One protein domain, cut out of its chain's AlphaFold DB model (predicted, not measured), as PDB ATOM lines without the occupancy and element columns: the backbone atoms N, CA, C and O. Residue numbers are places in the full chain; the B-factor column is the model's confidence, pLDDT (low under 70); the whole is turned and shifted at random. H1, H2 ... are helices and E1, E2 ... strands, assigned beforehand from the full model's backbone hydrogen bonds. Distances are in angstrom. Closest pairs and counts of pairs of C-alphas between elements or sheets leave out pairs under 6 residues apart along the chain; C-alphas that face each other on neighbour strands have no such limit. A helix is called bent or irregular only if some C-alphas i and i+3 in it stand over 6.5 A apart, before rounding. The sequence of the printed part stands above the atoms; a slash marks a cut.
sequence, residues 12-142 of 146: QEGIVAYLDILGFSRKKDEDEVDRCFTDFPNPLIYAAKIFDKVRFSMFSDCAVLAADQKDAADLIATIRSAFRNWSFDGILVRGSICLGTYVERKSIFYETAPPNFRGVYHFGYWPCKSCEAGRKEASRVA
ATOM      1  N   GLN A  12     204.370 100.424 139.306       79.06
ATOM      2  CA  GLN A  12     205.239  99.350 139.782       79.06
ATOM      3  C   GLN A  12     206.094  98.850 138.624       79.06
ATOM      4  O   GLN A  12     205.564  98.603 137.544       79.06
ATOM      5  N   GLU A  13     207.397  98.698 138.831       84.31
ATOM      6  CA  GLU A  13     208.274  98.030 137.869       84.31
ATOM      7  C   GLU A  13     208.279  96.526 138.122       84.31
ATOM      8  O   GLU A  13     208.438  96.068 139.255       84.31
ATOM      9  N   GLY A  14     208.133  95.739 137.063       89.75
ATOM     10  CA  GLY A  14     208.121  94.298 137.209       89.75
ATOM     11  C   GLY A  14     208.062  93.538 135.902       89.75
ATOM     12  O   GLY A  14     208.335  94.054 134.815       89.75
ATOM     13  N   ILE A  15     207.727  92.265 136.047       90.19
ATOM     14  CA  ILE A  15     207.501  91.338 134.953       90.19
ATOM     15  C   ILE A  15     206.001  91.125 134.781       90.19
ATOM     16  O   ILE A  15     205.257  91.001 135.754       90.19
ATOM     17  N   VAL A  16     205.556  91.082 133.531       90.94
ATOM     18  CA  VAL A  16     204.155  90.872 133.189       90.94
ATOM     19  C   VAL A  16     204.049  89.805 132.115       90.94
ATOM     20  O   VAL A  16     204.827  89.795 131.162       90.94
ATOM     21  N   ALA A  17     203.080  88.910 132.261       92.31
ATOM     22  CA  ALA A  17     202.710  87.946 131.243       92.31
ATOM     23  C   ALA A  17     201.269  88.155 130.796       92.31
ATOM     24  O   ALA A  17     200.374  88.303 131.624       92.31
ATOM     25  N   TYR A  18     201.055  88.109 129.487       92.19
ATOM     26  CA  TYR A  18     199.732  88.025 128.882       92.19
ATOM     27  C   TYR A  18     199.547  86.624 128.308       92.19
ATOM     28  O   TYR A  18     200.407  86.151 127.567       92.19
ATOM     29  N   LEU A  19     198.448  85.964 128.660       93.31
ATOM     30  CA  LEU A  19     198.130  84.582 128.310       93.31
ATOM     31  C   LEU A  19     196.729  84.554 127.695       93.31
ATOM     32  O   LEU A  19     195.811  85.119 128.269       93.31
ATOM     33  N   ASP A  20     196.547  83.916 126.548       92.19
ATOM     34  CA  ASP A  20     195.304  83.936 125.772       92.19
ATOM     35  C   ASP A  20     195.026  82.552 125.182       92.19
ATOM     36  O   ASP A  20     195.939  81.895 124.663       92.19
ATOM     37  N   ILE A  21     193.775  82.097 125.254       91.19
ATOM     38  CA  ILE A  21     193.367  80.814 124.681       91.19
ATOM     39  C   ILE A  21     193.456  80.909 123.154       91.19
ATOM     40  O   ILE A  21     192.787  81.705 122.489       91.19
ATOM     41  N   LEU A  22     194.286  80.053 122.566       89.62
ATOM     42  CA  LEU A  22     194.530  80.047 121.136       89.62
ATOM     43  C   LEU A  22     193.252  79.669 120.377       89.62
ATOM     44  O   LEU A  22     192.729  78.565 120.505       89.62
ATOM     45  N   GLY A  23     192.784  80.583 119.526       86.00
ATOM     46  CA  GLY A  23     191.656  80.323 118.634       86.00
ATOM     47  C   GLY A  23     190.290  80.316 119.320       86.00
ATOM     48  O   GLY A  23     189.339  79.837 118.708       86.00
ATOM     49  N   PHE A  24     190.171  80.870 120.532       85.62
ATOM     50  CA  PHE A  24     188.915  80.900 121.289       85.62
ATOM     51  C   PHE A  24     187.724  81.429 120.472       85.62
ATOM     52  O   PHE A  24     186.682  80.789 120.413       85.62
ATOM     53  N   SER A  25     187.906  82.522 119.725       83.94
ATOM     54  CA  SER A  25     186.852  83.124 118.888       83.94
ATOM     55  C   SER A  25     186.339  82.249 117.737       83.94
ATOM     56  O   SER A  25     185.341  82.595 117.106       83.94
ATOM     57  N   ARG A  26     187.036  81.152 117.412       84.50
ATOM     58  CA  ARG A  26     186.637  80.204 116.361       84.50
ATOM     59  C   ARG A  26     185.864  79.009 116.912       84.50
ATOM     60  O   ARG A  26     185.318  78.258 116.106       84.50
ATOM     61  N   LYS A  27     185.830  78.835 118.236       81.62
ATOM     62  CA  LYS A  27     185.030  77.800 118.891       81.62
ATOM     63  C   LYS A  27     183.556  78.157 118.713       81.62
ATOM     64  O   LYS A  27     183.159  79.304 118.913       81.62
ATOM     65  N   LYS A  28     182.778  77.191 118.235       81.00
ATOM     66  CA  LYS A  28     181.334  77.333 117.976       81.00
ATOM     67  C   LYS A  28     180.497  76.381 118.822       81.00
ATOM     68  O   LYS A  28     179.289  76.554 118.886       81.00
ATOM     69  N   ASP A  29     181.145  75.375 119.389       88.06
ATOM     70  CA  ASP A  29     180.531  74.381 120.245       88.06
ATOM     71  C   ASP A  29     180.421  74.939 121.667       88.06
ATOM     72  O   ASP A  29     181.420  75.396 122.228       88.06
ATOM     73  N   GLU A  30     179.207  74.957 122.217       84.50
ATOM     74  CA  GLU A  30     178.942  75.513 123.550       84.50
ATOM     75  C   GLU A  30     179.669  74.704 124.631       84.50
ATOM     76  O   GLU A  30     180.301  75.297 125.504       84.50
ATOM     77  N   ASP A  31     179.718  73.375 124.496       83.94
ATOM     78  CA  ASP A  31     180.441  72.504 125.429       83.94
ATOM     79  C   ASP A  31     181.952  72.801 125.429       83.94
ATOM     80  O   ASP A  31     182.595  72.847 126.480       83.94
ATOM     81  N   GLU A  32     182.553  73.026 124.256       80.88
ATOM     82  CA  GLU A  32     183.964  73.411 124.135       80.88
ATOM     83  C   GLU A  32     184.251  74.793 124.748       80.88
ATOM     84  O   GLU A  32     185.313  75.005 125.347       80.88
ATOM     85  N   VAL A  33     183.317  75.737 124.605       82.75
ATOM     86  CA  VAL A  33     183.407  77.084 125.187       82.75
ATOM     87  C   VAL A  33     183.294  77.027 126.712       82.75
ATOM     88  O   VAL A  33     184.129  77.618 127.402       82.75
ATOM     89  N   ASP A  34     182.342  76.265 127.242       81.50
ATOM     90  CA  ASP A  34     182.129  76.103 128.682       81.50
ATOM     91  C   ASP A  34     183.300  75.387 129.363       81.50
ATOM     92  O   ASP A  34     183.746  75.794 130.444       81.50
ATOM     93  N   ARG A  35     183.882  74.379 128.698       80.19
ATOM     94  CA  ARG A  35     185.140  73.760 129.143       80.19
ATOM     95  C   ARG A  35     186.266  74.774 129.200       80.19
ATOM     96  O   ARG A  35     186.956  74.853 130.206       80.19
ATOM     97  N   CYS A  36     186.422  75.620 128.183       82.31
ATOM     98  CA  CYS A  36     187.437  76.674 128.222       82.31
ATOM     99  C   CYS A  36     187.221  77.629 129.406       82.31
ATOM    100  O   CYS A  36     188.187  77.974 130.078       82.31
ATOM    101  N   PHE A  37     185.979  78.021 129.706       79.50
ATOM    102  CA  PHE A  37     185.689  78.883 130.856       79.50
ATOM    103  C   PHE A  37     185.890  78.214 132.212       79.50
ATOM    104  O   PHE A  37     186.103  78.916 133.198       79.50
ATOM    105  N   THR A  38     185.858  76.887 132.270       80.19
ATOM    106  CA  THR A  38     186.071  76.130 133.507       80.19
ATOM    107  C   THR A  38     187.547  75.778 133.689       80.19
ATOM    108  O   THR A  38     188.143  76.062 134.728       80.19
ATOM    109  N   ASP A  39     188.178  75.242 132.652       85.50
ATOM    110  CA  ASP A  39     189.489  74.602 132.730       85.50
ATOM    111  C   ASP A  39     190.644  75.587 132.494       85.50
ATOM    112  O   ASP A  39     191.739  75.408 133.025       85.50
ATOM    113  N   PHE A  40     190.420  76.695 131.777       88.25
ATOM    114  CA  PHE A  40     191.426  77.754 131.666       88.25
ATOM    115  C   PHE A  40     191.739  78.442 133.011       88.25
ATOM    116  O   PHE A  40     192.922  78.554 133.352       88.25
ATOM    117  N   PRO A  41     190.753  78.904 133.806       86.38
ATOM    118  CA  PRO A  41     191.047  79.617 135.047       86.38
ATOM    119  C   PRO A  41     191.526  78.711 136.185       86.38
ATOM    120  O   PRO A  41     192.296  79.165 137.034       86.38
ATOM    121  N   ASN A  42     191.108  77.443 136.226       86.62
ATOM    122  CA  ASN A  42     191.371  76.539 137.350       86.62
ATOM    123  C   ASN A  42     192.864  76.417 137.725       86.62
ATOM    124  O   ASN A  42     193.202  76.609 138.900       86.62
ATOM    125  N   PRO A  43     193.797  76.194 136.779       90.38
ATOM    126  CA  PRO A  43     195.222  76.118 137.086       90.38
ATOM    127  C   PRO A  43     195.799  77.435 137.614       90.38
ATOM    128  O   PRO A  43     196.706  77.412 138.446       90.38
ATOM    129  N   LEU A  44     195.266  78.579 137.172       89.88
ATOM    130  CA  LEU A  44     195.668  79.901 137.661       89.88
ATOM    131  C   LEU A  44     195.144  80.158 139.074       89.88
ATOM    132  O   LEU A  44     195.886  80.657 139.915       89.88
ATOM    133  N   ILE A  45     193.904  79.758 139.364       86.12
ATOM    134  CA  ILE A  45     193.323  79.825 140.712       86.12
ATOM    135  C   ILE A  45     194.130  78.962 141.683       86.12
ATOM    136  O   ILE A  45     194.424  79.392 142.800       86.12
ATOM    137  N   TYR A  46     194.513  77.755 141.265       86.69
ATOM    138  CA  TYR A  46     195.355  76.880 142.074       86.69
ATOM    139  C   TYR A  46     196.752  77.477 142.283       86.69
ATOM    140  O   TYR A  46     197.225  77.550 143.417       86.69
ATOM    141  N   ALA A  47     197.390  77.970 141.219       90.44
ATOM    142  CA  ALA A  47     198.706  78.594 141.308       90.44
ATOM    143  C   ALA A  47     198.697  79.845 142.200       90.44
ATOM    144  O   ALA A  47     199.626  80.043 142.974       90.44
ATOM    145  N   ALA A  48     197.628  80.641 142.181       87.69
ATOM    146  CA  ALA A  48     197.497  81.816 143.036       87.69
ATOM    147  C   ALA A  48     197.507  81.494 144.538       87.69
ATOM    148  O   ALA A  48     197.919  82.336 145.330       87.69
ATOM    149  N   LYS A  49     197.108  80.277 144.936       86.31
ATOM    150  CA  LYS A  49     197.208  79.808 146.330       86.31
ATOM    151  C   LYS A  49     198.641  79.463 146.745       86.31
ATOM    152  O   LYS A  49     198.918  79.403 147.937       86.31
ATOM    153  N   ILE A  50     199.521  79.202 145.779       90.19
ATOM    154  CA  ILE A  50     200.916  78.797 145.998       90.19
ATOM    155  C   ILE A  50     201.856  79.997 145.843       90.19
ATOM    156  O   ILE A  50     202.778  80.162 146.635       90.19
ATOM    157  N   PHE A  51     201.614  80.836 144.834       92.06
ATOM    158  CA  PHE A  51     202.456  81.970 144.462       92.06
ATOM    159  C   PHE A  51     201.784  83.289 144.864       92.06
ATOM    160  O   PHE A  51     201.217  84.012 144.042       92.06
ATOM    161  N   ASP A  52     201.842  83.603 146.155       89.25
ATOM    162  CA  ASP A  52     201.197  84.770 146.774       89.25
ATOM    163  C   ASP A  52     201.750  86.123 146.290       89.25
ATOM    164  O   ASP A  52     201.051  87.142 146.329       89.25
ATOM    165  N   LYS A  53     202.987  86.148 145.788       90.19
ATOM    166  CA  LYS A  53     203.622  87.341 145.206       90.19
ATOM    167  C   LYS A  53     203.209  87.622 143.766       90.19
ATOM    168  O   LYS A  53     203.328  88.759 143.317       90.19
ATOM    169  N   VAL A  54     202.683  86.622 143.061       90.88
ATOM    170  CA  VAL A  54     202.180  86.794 141.697       90.88
ATOM    171  C   VAL A  54     200.762  87.342 141.764       90.88
ATOM    172  O   VAL A  54     199.945  86.920 142.581       90.88
ATOM    173  N   ARG A  55     200.480  88.331 140.925       88.62
ATOM    174  CA  ARG A  55     199.180  88.974 140.761       88.62
ATOM    175  C   ARG A  55     198.486  88.380 139.557       88.62
ATOM    176  O   ARG A  55     199.116  88.213 138.518       88.62
ATOM    177  N   PHE A  56     197.199  88.097 139.697       87.25
ATOM    178  CA  PHE A  56     196.408  87.415 138.678       87.25
ATOM    179  C   PHE A  56     195.228  88.277 138.253       87.25
ATOM    180  O   PHE A  56     194.456  88.737 139.091       87.25
ATOM    181  N   SER A  57     195.046  88.446 136.951       84.44
ATOM    182  CA  SER A  57     193.855  89.043 136.349       84.44
ATOM    183  C   SER A  57     193.345  88.117 135.269       84.44
ATOM    184  O   SER A  57     194.132  87.629 134.467       84.44
ATOM    185  N   MET A  58     192.039  87.901 135.213       79.19
ATOM    186  CA  MET A  58     191.430  87.062 134.187       79.19
ATOM    187  C   MET A  58     190.301  87.810 133.502       79.19
ATOM    188  O   MET A  58     189.541  88.537 134.142       79.19
ATOM    189  N   PHE A  59     190.193  87.598 132.197       78.19
ATOM    190  CA  PHE A  59     189.204  88.212 131.330       78.19
ATOM    191  C   PHE A  59     188.735  87.175 130.312       78.19
ATOM    192  O   PHE A  59     189.374  87.033 129.278       78.19
ATOM    193  N   SER A  60     187.616  86.494 130.581       78.25
ATOM    194  CA  SER A  60     186.958  85.540 129.668       78.25
ATOM    195  C   SER A  60     187.904  84.463 129.097       78.25
ATOM    196  O   SER A  60     187.978  83.372 129.647       78.25
ATOM    197  N   ASP A  61     188.629  84.779 128.028       83.31
ATOM    198  CA  ASP A  61     189.543  83.939 127.256       83.31
ATOM    199  C   ASP A  61     191.037  84.246 127.465       83.31
ATOM    200  O   ASP A  61     191.892  83.591 126.871       83.31
ATOM    201  N   CYS A  62     191.377  85.221 128.310       88.75
ATOM    202  CA  CYS A  62     192.760  85.604 128.570       88.75
ATOM    203  C   CYS A  62     193.040  85.909 130.047       88.75
ATOM    204  O   CYS A  62     192.136  86.112 130.861       88.75
ATOM    205  N   ALA A  63     194.320  85.942 130.400       89.75
ATOM    206  CA  ALA A  63     194.823  86.258 131.722       89.75
ATOM    207  C   ALA A  63     196.058  87.162 131.646       89.75
ATOM    208  O   ALA A  63     196.883  87.052 130.739       89.75
ATOM    209  N   VAL A  64     196.190  88.045 132.631       90.88
ATOM    210  CA  VAL A  64     197.378  88.863 132.874       90.88
ATOM    211  C   VAL A  64     197.962  88.443 134.212       90.88
ATOM    212  O   VAL A  64     197.255  88.416 135.219       90.88
ATOM    213  N   LEU A  65     199.250  88.121 134.223       91.56
ATOM    214  CA  LEU A  65     200.008  87.846 135.436       91.56
ATOM    215  C   LEU A  65     201.049  88.934 135.625       91.56
ATOM    216  O   LEU A  65     201.716  89.293 134.660       91.56
ATOM    217  N   ALA A  66     201.230  89.425 136.843       91.38
ATOM    218  CA  ALA A  66     202.271  90.404 137.143       91.38
ATOM    219  C   ALA A  66     203.007  90.042 138.432       91.38
ATOM    220  O   ALA A  66     202.418  89.475 139.349       91.38
ATOM    221  N   ALA A  67     204.292  90.358 138.501       91.56
ATOM    222  CA  ALA A  67     205.086  90.234 139.715       91.56
ATOM    223  C   ALA A  67     206.195  91.288 139.725       91.56
ATOM    224  O   ALA A  67     206.643  91.736 138.663       91.56
ATOM    225  N   ASP A  68     206.683  91.630 140.917       90.69
ATOM    226  CA  ASP A  68     207.913  92.408 141.061       90.69
ATOM    227  C   ASP A  68     209.054  91.708 140.308       90.69
ATOM    228  O   ASP A  68     209.136  90.478 140.257       90.69
ATOM    229  N   GLN A  69     210.000  92.479 139.772       88.75
ATOM    230  CA  GLN A  69     211.115  91.913 139.005       88.75
ATOM    231  C   GLN A  69     211.961  90.912 139.819       88.75
ATOM    232  O   GLN A  69     212.456  89.931 139.266       88.75
ATOM    233  N   LYS A  70     212.085  91.117 141.138       92.94
ATOM    234  CA  LYS A  70     212.778  90.194 142.060       92.94
ATOM    235  C   LYS A  70     212.073  88.834 142.192       92.94
ATOM    236  O   LYS A  70     212.724  87.844 142.503       92.94
ATOM    237  N   ASP A  71     210.767  88.794 141.931       93.38
ATOM    238  CA  ASP A  71     209.906  87.614 142.037       93.38
ATOM    239  C   ASP A  71     209.575  87.038 140.644       93.38
ATOM    240  O   ASP A  71     208.653  86.242 140.476       93.38
ATOM    241  N   ALA A  72     210.350  87.402 139.613       91.81
ATOM    242  CA  ALA A  72     210.136  86.920 138.252       91.81
ATOM    243  C   ALA A  72     210.183  85.388 138.138       91.81
ATOM    244  O   ALA A  72     209.449  84.807 137.339       91.81
ATOM    245  N   ALA A  73     211.001  84.723 138.959       95.06
ATOM    246  CA  ALA A  73     211.048  83.265 139.020       95.06
ATOM    247  C   ALA A  73     209.691  82.657 139.421       95.06
ATOM    248  O   ALA A  73     209.280  81.660 138.823       95.06
ATOM    249  N   ASP A  74     208.969  83.289 140.351       94.94
ATOM    250  CA  ASP A  74     207.655  82.833 140.818       94.94
ATOM    251  C   ASP A  74     206.598  82.985 139.715       94.94
ATOM    252  O   ASP A  74     205.764  82.097 139.517       94.94
ATOM    253  N   LEU A  75     206.670  84.061 138.919       94.44
ATOM    254  CA  LEU A  75     205.801  84.248 137.751       94.44
ATOM    255  C   LEU A  75     206.067  83.182 136.678       94.44
ATOM    256  O   LEU A  75     205.129  82.581 136.151       94.44
ATOM    257  N   ILE A  76     207.333  82.887 136.370       95.50
ATOM    258  CA  ILE A  76     207.673  81.830 135.407       95.50
ATOM    259  C   ILE A  76     207.242  80.450 135.925       95.50
ATOM    260  O   ILE A  76     206.705  79.646 135.160       95.50
ATOM    261  N   ALA A  77     207.434  80.168 137.217       95.44
ATOM    262  CA  ALA A  77     206.991  78.926 137.846       95.44
ATOM    263  C   ALA A  77     205.460  78.776 137.800       95.44
ATOM    264  O   ALA A  77     204.960  77.704 137.450       95.44
ATOM    265  N   THR A  78     204.730  79.865 138.050       95.00
ATOM    266  CA  THR A  78     203.269  79.947 137.904       95.00
ATOM    267  C   THR A  78     202.835  79.553 136.495       95.00
ATOM    268  O   THR A  78     202.014  78.648 136.337       95.00
ATOM    269  N   ILE A  79     203.422  80.174 135.463       95.00
ATOM    270  CA  ILE A  79     203.088  79.888 134.059       95.00
ATOM    271  C   ILE A  79     203.376  78.426 133.724       95.00
ATOM    272  O   ILE A  79     202.540  77.758 133.122       95.00
ATOM    273  N   ARG A  80     204.531  77.895 134.143       93.88
ATOM    274  CA  ARG A  80     204.893  76.488 133.908       93.88
ATOM    275  C   ARG A  80     203.904  75.521 134.558       93.88
ATOM    276  O   ARG A  80     203.546  74.520 133.941       93.88
ATOM    277  N   SER A  81     203.472  75.816 135.784       91.50
ATOM    278  CA  SER A  81     202.471  75.018 136.492       91.50
ATOM    279  C   SER A  81     201.122  75.048 135.770       91.50
ATOM    280  O   SER A  81     200.526  73.996 135.537       91.50
ATOM    281  N   ALA A  82     200.656  76.233 135.364       93.19
ATOM    282  CA  ALA A  82     199.393  76.386 134.647       93.19
ATOM    283  C   ALA A  82     199.417  75.683 133.281       93.19
ATOM    284  O   ALA A  82     198.523  74.898 132.971       93.19
ATOM    285  N   PHE A  83     200.500  75.864 132.519       90.44
ATOM    286  CA  PHE A  83     200.666  75.288 131.186       90.44
ATOM    287  C   PHE A  83     200.608  73.758 131.175       90.44
ATOM    288  O   PHE A  83     200.052  73.168 130.251       90.44
ATOM    289  N   ARG A  84     201.138  73.099 132.213       88.88
ATOM    290  CA  ARG A  84     201.060  71.638 132.330       88.88
ATOM    291  C   ARG A  84     199.613  71.141 132.409       88.88
ATOM    292  O   ARG A  84     199.313  70.113 131.814       88.88
ATOM    293  N   ASN A  85     198.755  71.857 133.132       90.06
ATOM    294  CA  ASN A  85     197.343  71.503 133.265       90.06
ATOM    295  C   ASN A  85     196.598  71.790 131.960       90.06
ATOM    296  O   ASN A  85     196.014  70.880 131.390       90.06
ATOM    297  N   TRP A  86     196.760  72.990 131.393       92.00
ATOM    298  CA  TRP A  86     196.147  73.334 130.105       92.00
ATOM    299  C   TRP A  86     196.504  72.347 128.992       92.00
ATOM    300  O   TRP A  86     195.635  71.930 128.234       92.00
ATOM    301  N   SER A  87     197.766  71.911 128.922       86.44
ATOM    302  CA  SER A  87     198.187  70.905 127.946       86.44
ATOM    303  C   SER A  87     197.525  69.542 128.162       86.44
ATOM    304  O   SER A  87     197.342  68.819 127.185       86.44
ATOM    305  N   PHE A  88     197.220  69.167 129.406       85.62
ATOM    306  CA  PHE A  88     196.513  67.925 129.719       85.62
ATOM    307  C   PHE A  88     195.025  68.025 129.358       85.62
ATOM    308  O   PHE A  88     194.471  67.086 128.795       85.62
ATOM    309  N   ASP A  89     194.429  69.199 129.571       84.19
ATOM    310  CA  ASP A  89     193.024  69.495 129.269       84.19
ATOM    311  C   ASP A  89     192.784  69.832 127.781       84.19
ATOM    312  O   ASP A  89     191.674  70.163 127.368       84.19
ATOM    313  N   GLY A  90     193.825  69.766 126.940       86.56
ATOM    314  CA  GLY A  90     193.741  70.085 125.510       86.56
ATOM    315  C   GLY A  90     193.557  71.578 125.206       86.56
ATOM    316  O   GLY A  90     193.241  71.948 124.073       86.56
ATOM    317  N   ILE A  91     193.775  72.453 126.189       89.69
ATOM    318  CA  ILE A  91     193.706  73.904 126.036       89.69
ATOM    319  C   ILE A  91     195.060  74.423 125.563       89.69
ATOM    320  O   ILE A  91     196.059  74.435 126.283       89.69
ATOM    321  N   LEU A  92     195.086  74.914 124.330       91.25
ATOM    322  CA  LEU A  92     196.255  75.589 123.789       91.25
ATOM    323  C   LEU A  92     196.234  77.054 124.213       91.25
ATOM    324  O   LEU A  92     195.327  77.799 123.849       91.25
ATOM    325  N   VAL A  93     197.252  77.474 124.957       92.62
ATOM    326  CA  VAL A  93     197.412  78.860 125.410       92.62
ATOM    327  C   VAL A  93     198.635  79.465 124.739       92.62
ATOM    328  O   VAL A  93     199.726  78.893 124.766       92.62
ATOM    329  N   ARG A  94     198.455  80.637 124.132       92.06
ATOM    330  CA  ARG A  94     199.553  81.481 123.651       92.06
ATOM    331  C   ARG A  94     199.819  82.576 124.669       92.06
ATOM    332  O   ARG A  94     198.906  83.025 125.350       92.06
ATOM    333  N   GLY A  95     201.053  83.053 124.740       90.31
ATOM    334  CA  GLY A  95     201.353  84.161 125.626       90.31
ATOM    335  C   GLY A  95     202.649  84.872 125.307       90.31
ATOM    336  O   GLY A  95     203.465  84.402 124.514       90.31
ATOM    337  N   SER A  96     202.814  86.023 125.939       91.19
ATOM    338  CA  SER A  96     204.017  86.843 125.894       91.19
ATOM    339  C   SER A  96     204.405  87.251 127.308       91.19
ATOM    340  O   SER A  96     203.565  87.315 128.203       91.19
ATOM    341  N   ILE A  97     205.696  87.504 127.507       92.25
ATOM    342  CA  ILE A  97     206.256  87.962 128.776       92.25
ATOM    343  C   ILE A  97     207.082  89.208 128.479       92.25
ATOM    344  O   ILE A  97     207.880  89.211 127.538       92.25
ATOM    345  N   CYS A  98     206.895  90.262 129.264       90.69
ATOM    346  CA  CYS A  98     207.639  91.506 129.144       90.69
ATOM    347  C   CYS A  98     208.085  92.028 130.512       90.69
ATOM    348  O   CYS A  98     207.497  91.716 131.546       90.69
ATOM    349  N   LEU A  99     209.143  92.836 130.500       87.69
ATOM    350  CA  LEU A  99     209.525  93.684 131.626       87.69
ATOM    351  C   LEU A  99     208.981  95.086 131.366       87.69
ATOM    352  O   LEU A  99     209.040  95.568 130.232       87.69
ATOM    353  N   GLY A 100     208.469  95.741 132.400       79.75
ATOM    354  CA  GLY A 100     207.964  97.099 132.268       79.75
ATOM    355  C   GLY A 100     207.299  97.609 133.532       79.75
ATOM    356  O   GLY A 100     207.420  97.026 134.607       79.75
ATOM    357  N   THR A 101     206.581  98.714 133.381       79.31
ATOM    358  CA  THR A 101     205.865  99.358 134.476       79.31
ATOM    359  C   THR A 101     204.366  99.082 134.358       79.31
ATOM    360  O   THR A 101     203.785  99.247 133.284       79.31
ATOM    361  N   TYR A 102     203.718  98.675 135.447       73.75
ATOM    362  CA  TYR A 102     202.280  98.413 135.504       73.75
ATOM    363  C   TYR A 102     201.622  99.131 136.685       73.75
ATOM    364  O   TYR A 102     202.283  99.615 137.601       73.75
ATOM    365  N   VAL A 103     200.294  99.232 136.643       76.94
ATOM    366  CA  VAL A 103     199.482  99.788 137.728       76.94
ATOM    367  C   VAL A 103     198.476  98.728 138.138       76.94
ATOM    368  O   VAL A 103     197.718  98.218 137.312       76.94
ATOM    369  N   GLU A 104     198.445  98.412 139.425       72.06
ATOM    370  CA  GLU A 104     197.389  97.573 139.973       72.06
ATOM    371  C   GLU A 104     196.125  98.405 140.187       72.06
ATOM    372  O   GLU A 104     196.166  99.491 140.771       72.06
ATOM    373  N   ARG A 105     194.976  97.877 139.766       66.69
ATOM    374  CA  ARG A 105     193.676  98.389 140.199       66.69
ATOM    375  C   ARG A 105     192.917  97.277 140.902       66.69
ATOM    376  O   ARG A 105     193.036  96.101 140.578       66.69
ATOM    377  N   LYS A 106     192.113  97.638 141.896       56.72
ATOM    378  CA  LYS A 106     191.146  96.688 142.447       56.72
ATOM    379  C   LYS A 106     190.005  96.565 141.440       56.72
ATOM    380  O   LYS A 106     189.279  97.531 141.223       56.72
ATOM    381  N   SER A 107     189.869  95.404 140.807       53.47
ATOM    382  CA  SER A 107     188.639  95.028 140.108       53.47
ATOM    383  C   SER A 107     187.763  94.184 141.028       53.47
ATOM    384  O   SER A 107     188.240  93.625 142.014       53.47
ATOM    385  N   ILE A 108     186.475  94.127 140.700       48.41
ATOM    386  CA  ILE A 108     185.442  93.412 141.450       48.41
ATOM    387  C   ILE A 108     185.860  91.939 141.574       48.41
ATOM    388  O   ILE A 108     186.112  91.276 140.570       48.41
ATOM    389  N   PHE A 109     186.012  91.480 142.814       48.75
ATOM    390  CA  PHE A 109     186.423  90.124 143.161       48.75
ATOM    391  C   PHE A 109     185.235  89.162 143.062       48.75
ATOM    392  O   PHE A 109     184.123  89.510 143.459       48.75
ATOM    393  N   TYR A 110     185.490  87.927 142.629       46.03
ATOM    394  CA  TYR A 110     184.691  86.788 143.085       46.03
ATOM    395  C   TYR A 110     184.947  86.629 144.590       46.03
ATOM    396  O   TYR A 110     186.111  86.609 144.994       46.03
ATOM    397  N   GLU A 111     183.905  86.516 145.423       46.84
ATOM    398  CA  GLU A 111     184.037  86.424 146.896       46.84
ATOM    399  C   GLU A 111     184.967  85.288 147.368       46.84
ATOM    400  O   GLU A 111     185.499  85.332 148.473       46.84
ATOM    401  N   THR A 112     185.203  84.287 146.517       57.22
ATOM    402  CA  THR A 112     186.015  83.095 146.791       57.22
ATOM    403  C   THR A 112     187.427  83.129 146.190       57.22
ATOM    404  O   THR A 112     188.179  82.164 146.356       57.22
ATOM    405  N   ALA A 113     187.818  84.195 145.480       59.88
ATOM    406  CA  ALA A 113     189.128  84.258 144.827       59.88
ATOM    407  C   ALA A 113     190.273  84.568 145.822       59.88
ATOM    408  O   ALA A 113     190.088  85.352 146.756       59.88
ATOM    409  N   PRO A 114     191.480  83.992 145.626       65.50
ATOM    410  CA  PRO A 114     192.656  84.296 146.444       65.50
ATOM    411  C   PRO A 114     193.006  85.801 146.479       65.50
ATOM    412  O   PRO A 114     192.815  86.485 145.474       65.50
ATOM    413  N   PRO A 115     193.585  86.344 147.573       71.50
ATOM    414  CA  PRO A 115     193.809  87.792 147.759       71.50
ATOM    415  C   PRO A 115     194.689  88.480 146.698       71.50
ATOM    416  O   PRO A 115     194.707  89.710 146.579       71.50
ATOM    417  N   ASN A 116     195.458  87.692 145.952       69.00
ATOM    418  CA  ASN A 116     196.342  88.115 144.874       69.00
ATOM    419  C   ASN A 116     195.673  88.123 143.484       69.00
ATOM    420  O   ASN A 116     196.319  88.512 142.510       69.00
ATOM    421  N   PHE A 117     194.384  87.786 143.379       63.44
ATOM    422  CA  PHE A 117     193.586  88.056 142.182       63.44
ATOM    423  C   PHE A 117     193.231  89.543 142.096       63.44
ATOM    424  O   PHE A 117     192.244  89.997 142.651       63.44
ATOM    425  N   ARG A 118     194.036  90.344 141.404       61.62
ATOM    426  CA  ARG A 118     193.773  91.775 141.213       61.62
ATOM    427  C   ARG A 118     193.572  92.040 139.735       61.62
ATOM    428  O   ARG A 118     194.387  91.605 138.933       61.62
ATOM    429  N   GLY A 119     192.529  92.774 139.353       53.53
ATOM    430  CA  GLY A 119     192.384  93.245 137.976       53.53
ATOM    431  C   GLY A 119     193.486  94.228 137.599       53.53
ATOM    432  O   GLY A 119     193.458  95.400 137.963       53.53
ATOM    433  N   VAL A 120     194.463  93.772 136.832       43.56
ATOM    434  CA  VAL A 120     195.527  94.594 136.277       43.56
ATOM    435  C   VAL A 120     194.965  95.255 135.023       43.56
ATOM    436  O   VAL A 120     194.659  94.596 134.033       43.56
ATOM    437  N   TYR A 121     194.808  96.576 135.077       45.00
ATOM    438  CA  TYR A 121     194.574  97.393 133.893       45.00
ATOM    439  C   TYR A 121     195.906  98.018 133.492       45.00
ATOM    440  O   TYR A 121     196.411  98.904 134.182       45.00
ATOM    441  N   HIS A 122     196.464  97.579 132.366       35.72
ATOM    442  CA  HIS A 122     197.575  98.288 131.740       35.72
ATOM    443  C   HIS A 122     197.133  99.693 131.321       35.72
ATOM    444  O   HIS A 122     196.105  99.858 130.668       35.72
ATOM    445  N   PHE A 123     197.933 100.702 131.663       35.00
ATOM    446  CA  PHE A 123     197.832 102.037 131.085       35.00
ATOM    447  C   PHE A 123     199.138 102.382 130.369       35.00
ATOM    448  O   PHE A 123     200.121 102.767 130.993       35.00
ATOM    449  N   GLY A 124     199.089 102.281 129.042       29.38
ATOM    450  CA  GLY A 124     199.844 103.093 128.097       29.38
ATOM    451  C   GLY A 124     198.834 103.645 127.087       29.38
ATOM    452  O   GLY A 124     198.492 102.951 126.145       29.38
ATOM    453  N   TYR A 125     198.339 104.862 127.354       24.11
ATOM    454  CA  TYR A 125     197.326 105.654 126.624       24.11
ATOM    455  C   TYR A 125     195.855 105.152 126.594       24.11
ATOM    456  O   TYR A 125     195.541 104.008 126.306       24.11
ATOM    457  N   TRP A 126     194.934 106.074 126.916       29.02
ATOM    458  CA  TRP A 126     193.456 105.960 126.914       29.02
ATOM    459  C   TRP A 126     192.933 106.883 125.779       29.02
ATOM    460  O   TRP A 126     193.556 107.936 125.601       29.02
ATOM    461  N   PRO A 127     191.823 106.592 125.040       31.92
ATOM    462  CA  PRO A 127     190.513 106.488 125.684       31.92
ATOM    463  C   PRO A 127     189.457 105.463 125.212       31.92
ATOM    464  O   PRO A 127     189.256 105.272 124.027       31.92
ATOM    465  N   CYS A 128     188.716 104.918 126.201       29.25
ATOM    466  CA  CYS A 128     187.269 104.567 126.258       29.25
ATOM    467  C   CYS A 128     186.596 103.904 125.014       29.25
ATOM    468  O   CYS A 128     186.601 104.475 123.937       29.25
ATOM    469  N   LYS A 129     185.836 102.793 125.076       28.25
ATOM    470  CA  LYS A 129     184.750 102.431 126.014       28.25
ATOM    471  C   LYS A 129     184.674 100.903 126.263       28.25
ATOM    472  O   LYS A 129     184.300 100.104 125.411       28.25
ATOM    473  N   SER A 130     185.062 100.573 127.489       33.81
ATOM    474  CA  SER A 130     184.793  99.407 128.347       33.81
ATOM    475  C   SER A 130     185.137  97.967 127.949       33.81
ATOM    476  O   SER A 130     185.647  97.293 128.838       33.81
ATOM    477  N   CYS A 131     184.922  97.439 126.738       36.59
ATOM    478  CA  CYS A 131     185.110  95.976 126.552       36.59
ATOM    479  C   CYS A 131     185.721  95.535 125.212       36.59
ATOM    480  O   CYS A 131     186.563  94.642 125.197       36.59
ATOM    481  N   GLU A 132     185.397  96.177 124.089       35.12
ATOM    482  CA  GLU A 132     185.976  95.797 122.786       35.12
ATOM    483  C   GLU A 132     187.379  96.372 122.551       35.12
ATOM    484  O   GLU A 132     188.190  95.778 121.835       35.12
ATOM    485  N   ALA A 133     187.691  97.499 123.195       38.75
ATOM    486  CA  ALA A 133     189.017  98.105 123.144       38.75
ATOM    487  C   ALA A 133     190.068  97.230 123.852       38.75
ATOM    488  O   ALA A 133     191.165  97.061 123.335       38.75
ATOM    489  N   GLY A 134     189.709  96.579 124.966       39.19
ATOM    490  CA  GLY A 134     190.633  95.724 125.727       39.19
ATOM    491  C   GLY A 134     191.180  94.542 124.917       39.19
ATOM    492  O   GLY A 134     192.362  94.226 125.015       39.19
ATOM    493  N   ARG A 135     190.351  93.944 124.046       39.06
ATOM    494  CA  ARG A 135     190.761  92.846 123.149       39.06
ATOM    495  C   ARG A 135     191.564  93.317 121.931       39.06
ATOM    496  O   ARG A 135     192.498  92.627 121.517       39.06
ATOM    497  N   LYS A 136     191.230  94.471 121.339       36.03
ATOM    498  CA  LYS A 136     191.929  95.007 120.150       36.03
ATOM    499  C   LYS A 136     193.281  95.658 120.478       36.03
ATOM    500  O   LYS A 136     194.183  95.602 119.647       36.03
ATOM    501  N   GLU A 137     193.450  96.219 121.676       37.31
ATOM    502  CA  GLU A 137     194.719  96.829 122.107       37.31
ATOM    503  C   GLU A 137     195.750  95.763 122.525       37.31
ATOM    504  O   GLU A 137     196.903  95.812 122.094       37.31
ATOM    505  N   ALA A 138     195.330  94.731 123.273       36.09
ATOM    506  CA  ALA A 138     196.207  93.631 123.700       36.09
ATOM    507  C   ALA A 138     196.825  92.864 122.512       36.09
ATOM    508  O   ALA A 138     197.966  92.409 122.569       36.09
ATOM    509  N   SER A 139     196.090  92.775 121.398       32.72
ATOM    510  CA  SER A 139     196.517  92.087 120.177       32.72
ATOM    511  C   SER A 139     197.344  92.955 119.212       32.72
ATOM    512  O   SER A 139     198.047  92.398 118.368       32.72
ATOM    513  N   ARG A 140     197.337  94.293 119.340       32.69
ATOM    514  CA  ARG A 140     198.178  95.203 118.527       32.69
ATOM    515  C   ARG A 140     199.552  95.495 119.138       32.69
ATOM    516  O   ARG A 140     200.488  95.770 118.395       32.69
ATOM    517  N   VAL A 141     199.701  95.394 120.457       39.28
ATOM    518  CA  VAL A 141     200.932  95.798 121.171       39.28
ATOM    519  C   VAL A 141     201.917  94.632 121.388       39.28
ATOM    520  O   VAL A 141     203.069  94.847 121.748       39.28
ATOM    521  N   ALA A 142     201.529  93.395 121.053       31.31
ATOM    522  CA  ALA A 142     202.440  92.242 121.047       31.31
ATOM    523  C   ALA A 142     203.540  92.319 119.960       31.31
ATOM    524  O   ALA A 142     204.512  91.569 120.020       31.31
TER     525      ALA A 142
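What this domain is: This is residues 12 to 142 of the 146 residues of an uncharacterized protein of Nitrososphaera gargensis (strain Ga9.2) (UniProt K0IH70). A twisted sheet of four strands has H3 and H2 packed over one face in two layers; H1 lies beyond the start of H2, and a long link leads from E4 to H4, which only grazes the sheet. Residues 125 to 130 of that link stick out. The printed part has 131 residues with four named helices and four named strands, in the order E1 H1 H2 E2 E3 H3 E4 H4; the class is mixed, and the sheet runs E2 E3 E1 E4, antiparallel throughout. It is compact, with a radius of gyration of the C-alphas of 14.3 A and spans of 40 by 35 by 30 A.

Where its parts are: E1, residues 12 to 21, begins at C-alpha 12 (205.239, 99.350, 139.782), spans 26.7 A and bends by 56 degrees at residue 15. H1 is residues 30 to 39, H2 residues 41 to 50. E2, residues 55 to 59, and E3, residues 62 to 68, form a hairpin. H3, residues 69 to 88, spans 29.6 A and is irregular: C-alphas 70 and 73 are 7.8 A apart. E4, residues 93 to 103, spans 24.4 A and bends by 96 degrees at residue 100. H4, residues 132 to 140, ends at C-alpha 140 (198.178, 95.203, 118.527).

How they stand to each other: Within hydrogen-bond range are N 57 and O 64 of E2 and E3, N 17 and O 65 of E1 and E3, and N 16 and O 98 of E1 and E4, each 2.8 A. H3 is over E3 and E1, at a height over the sheet of 8.8 A. H2, on the same face, touches residues 78 to 86 of H3 alone, at a steep tilt of 41 degrees, opposite ways; their closest C-alphas, of Pro 43 and Ala 82, are 4.8 A apart. H1 is not on the sheet. E1, H1 H2, E2 and E3, H3, E4 are split strand-helix-strand units, same-way strands with another between, with right-handed crossovers. Every O i to N i+4 pair is within range in H1, but 4 of 6 in H2, 13 of 16 in H3 and 4 of 5 in H4.

The domain as a whole: The farthest C-alphas, of Asp 29 and Lys 70, are 42.0 A apart. The printed part has no cut; the link E4 to H4 is long, 28 residues. Residues 105 to 114 and 116 to 142 have pLDDT under 70.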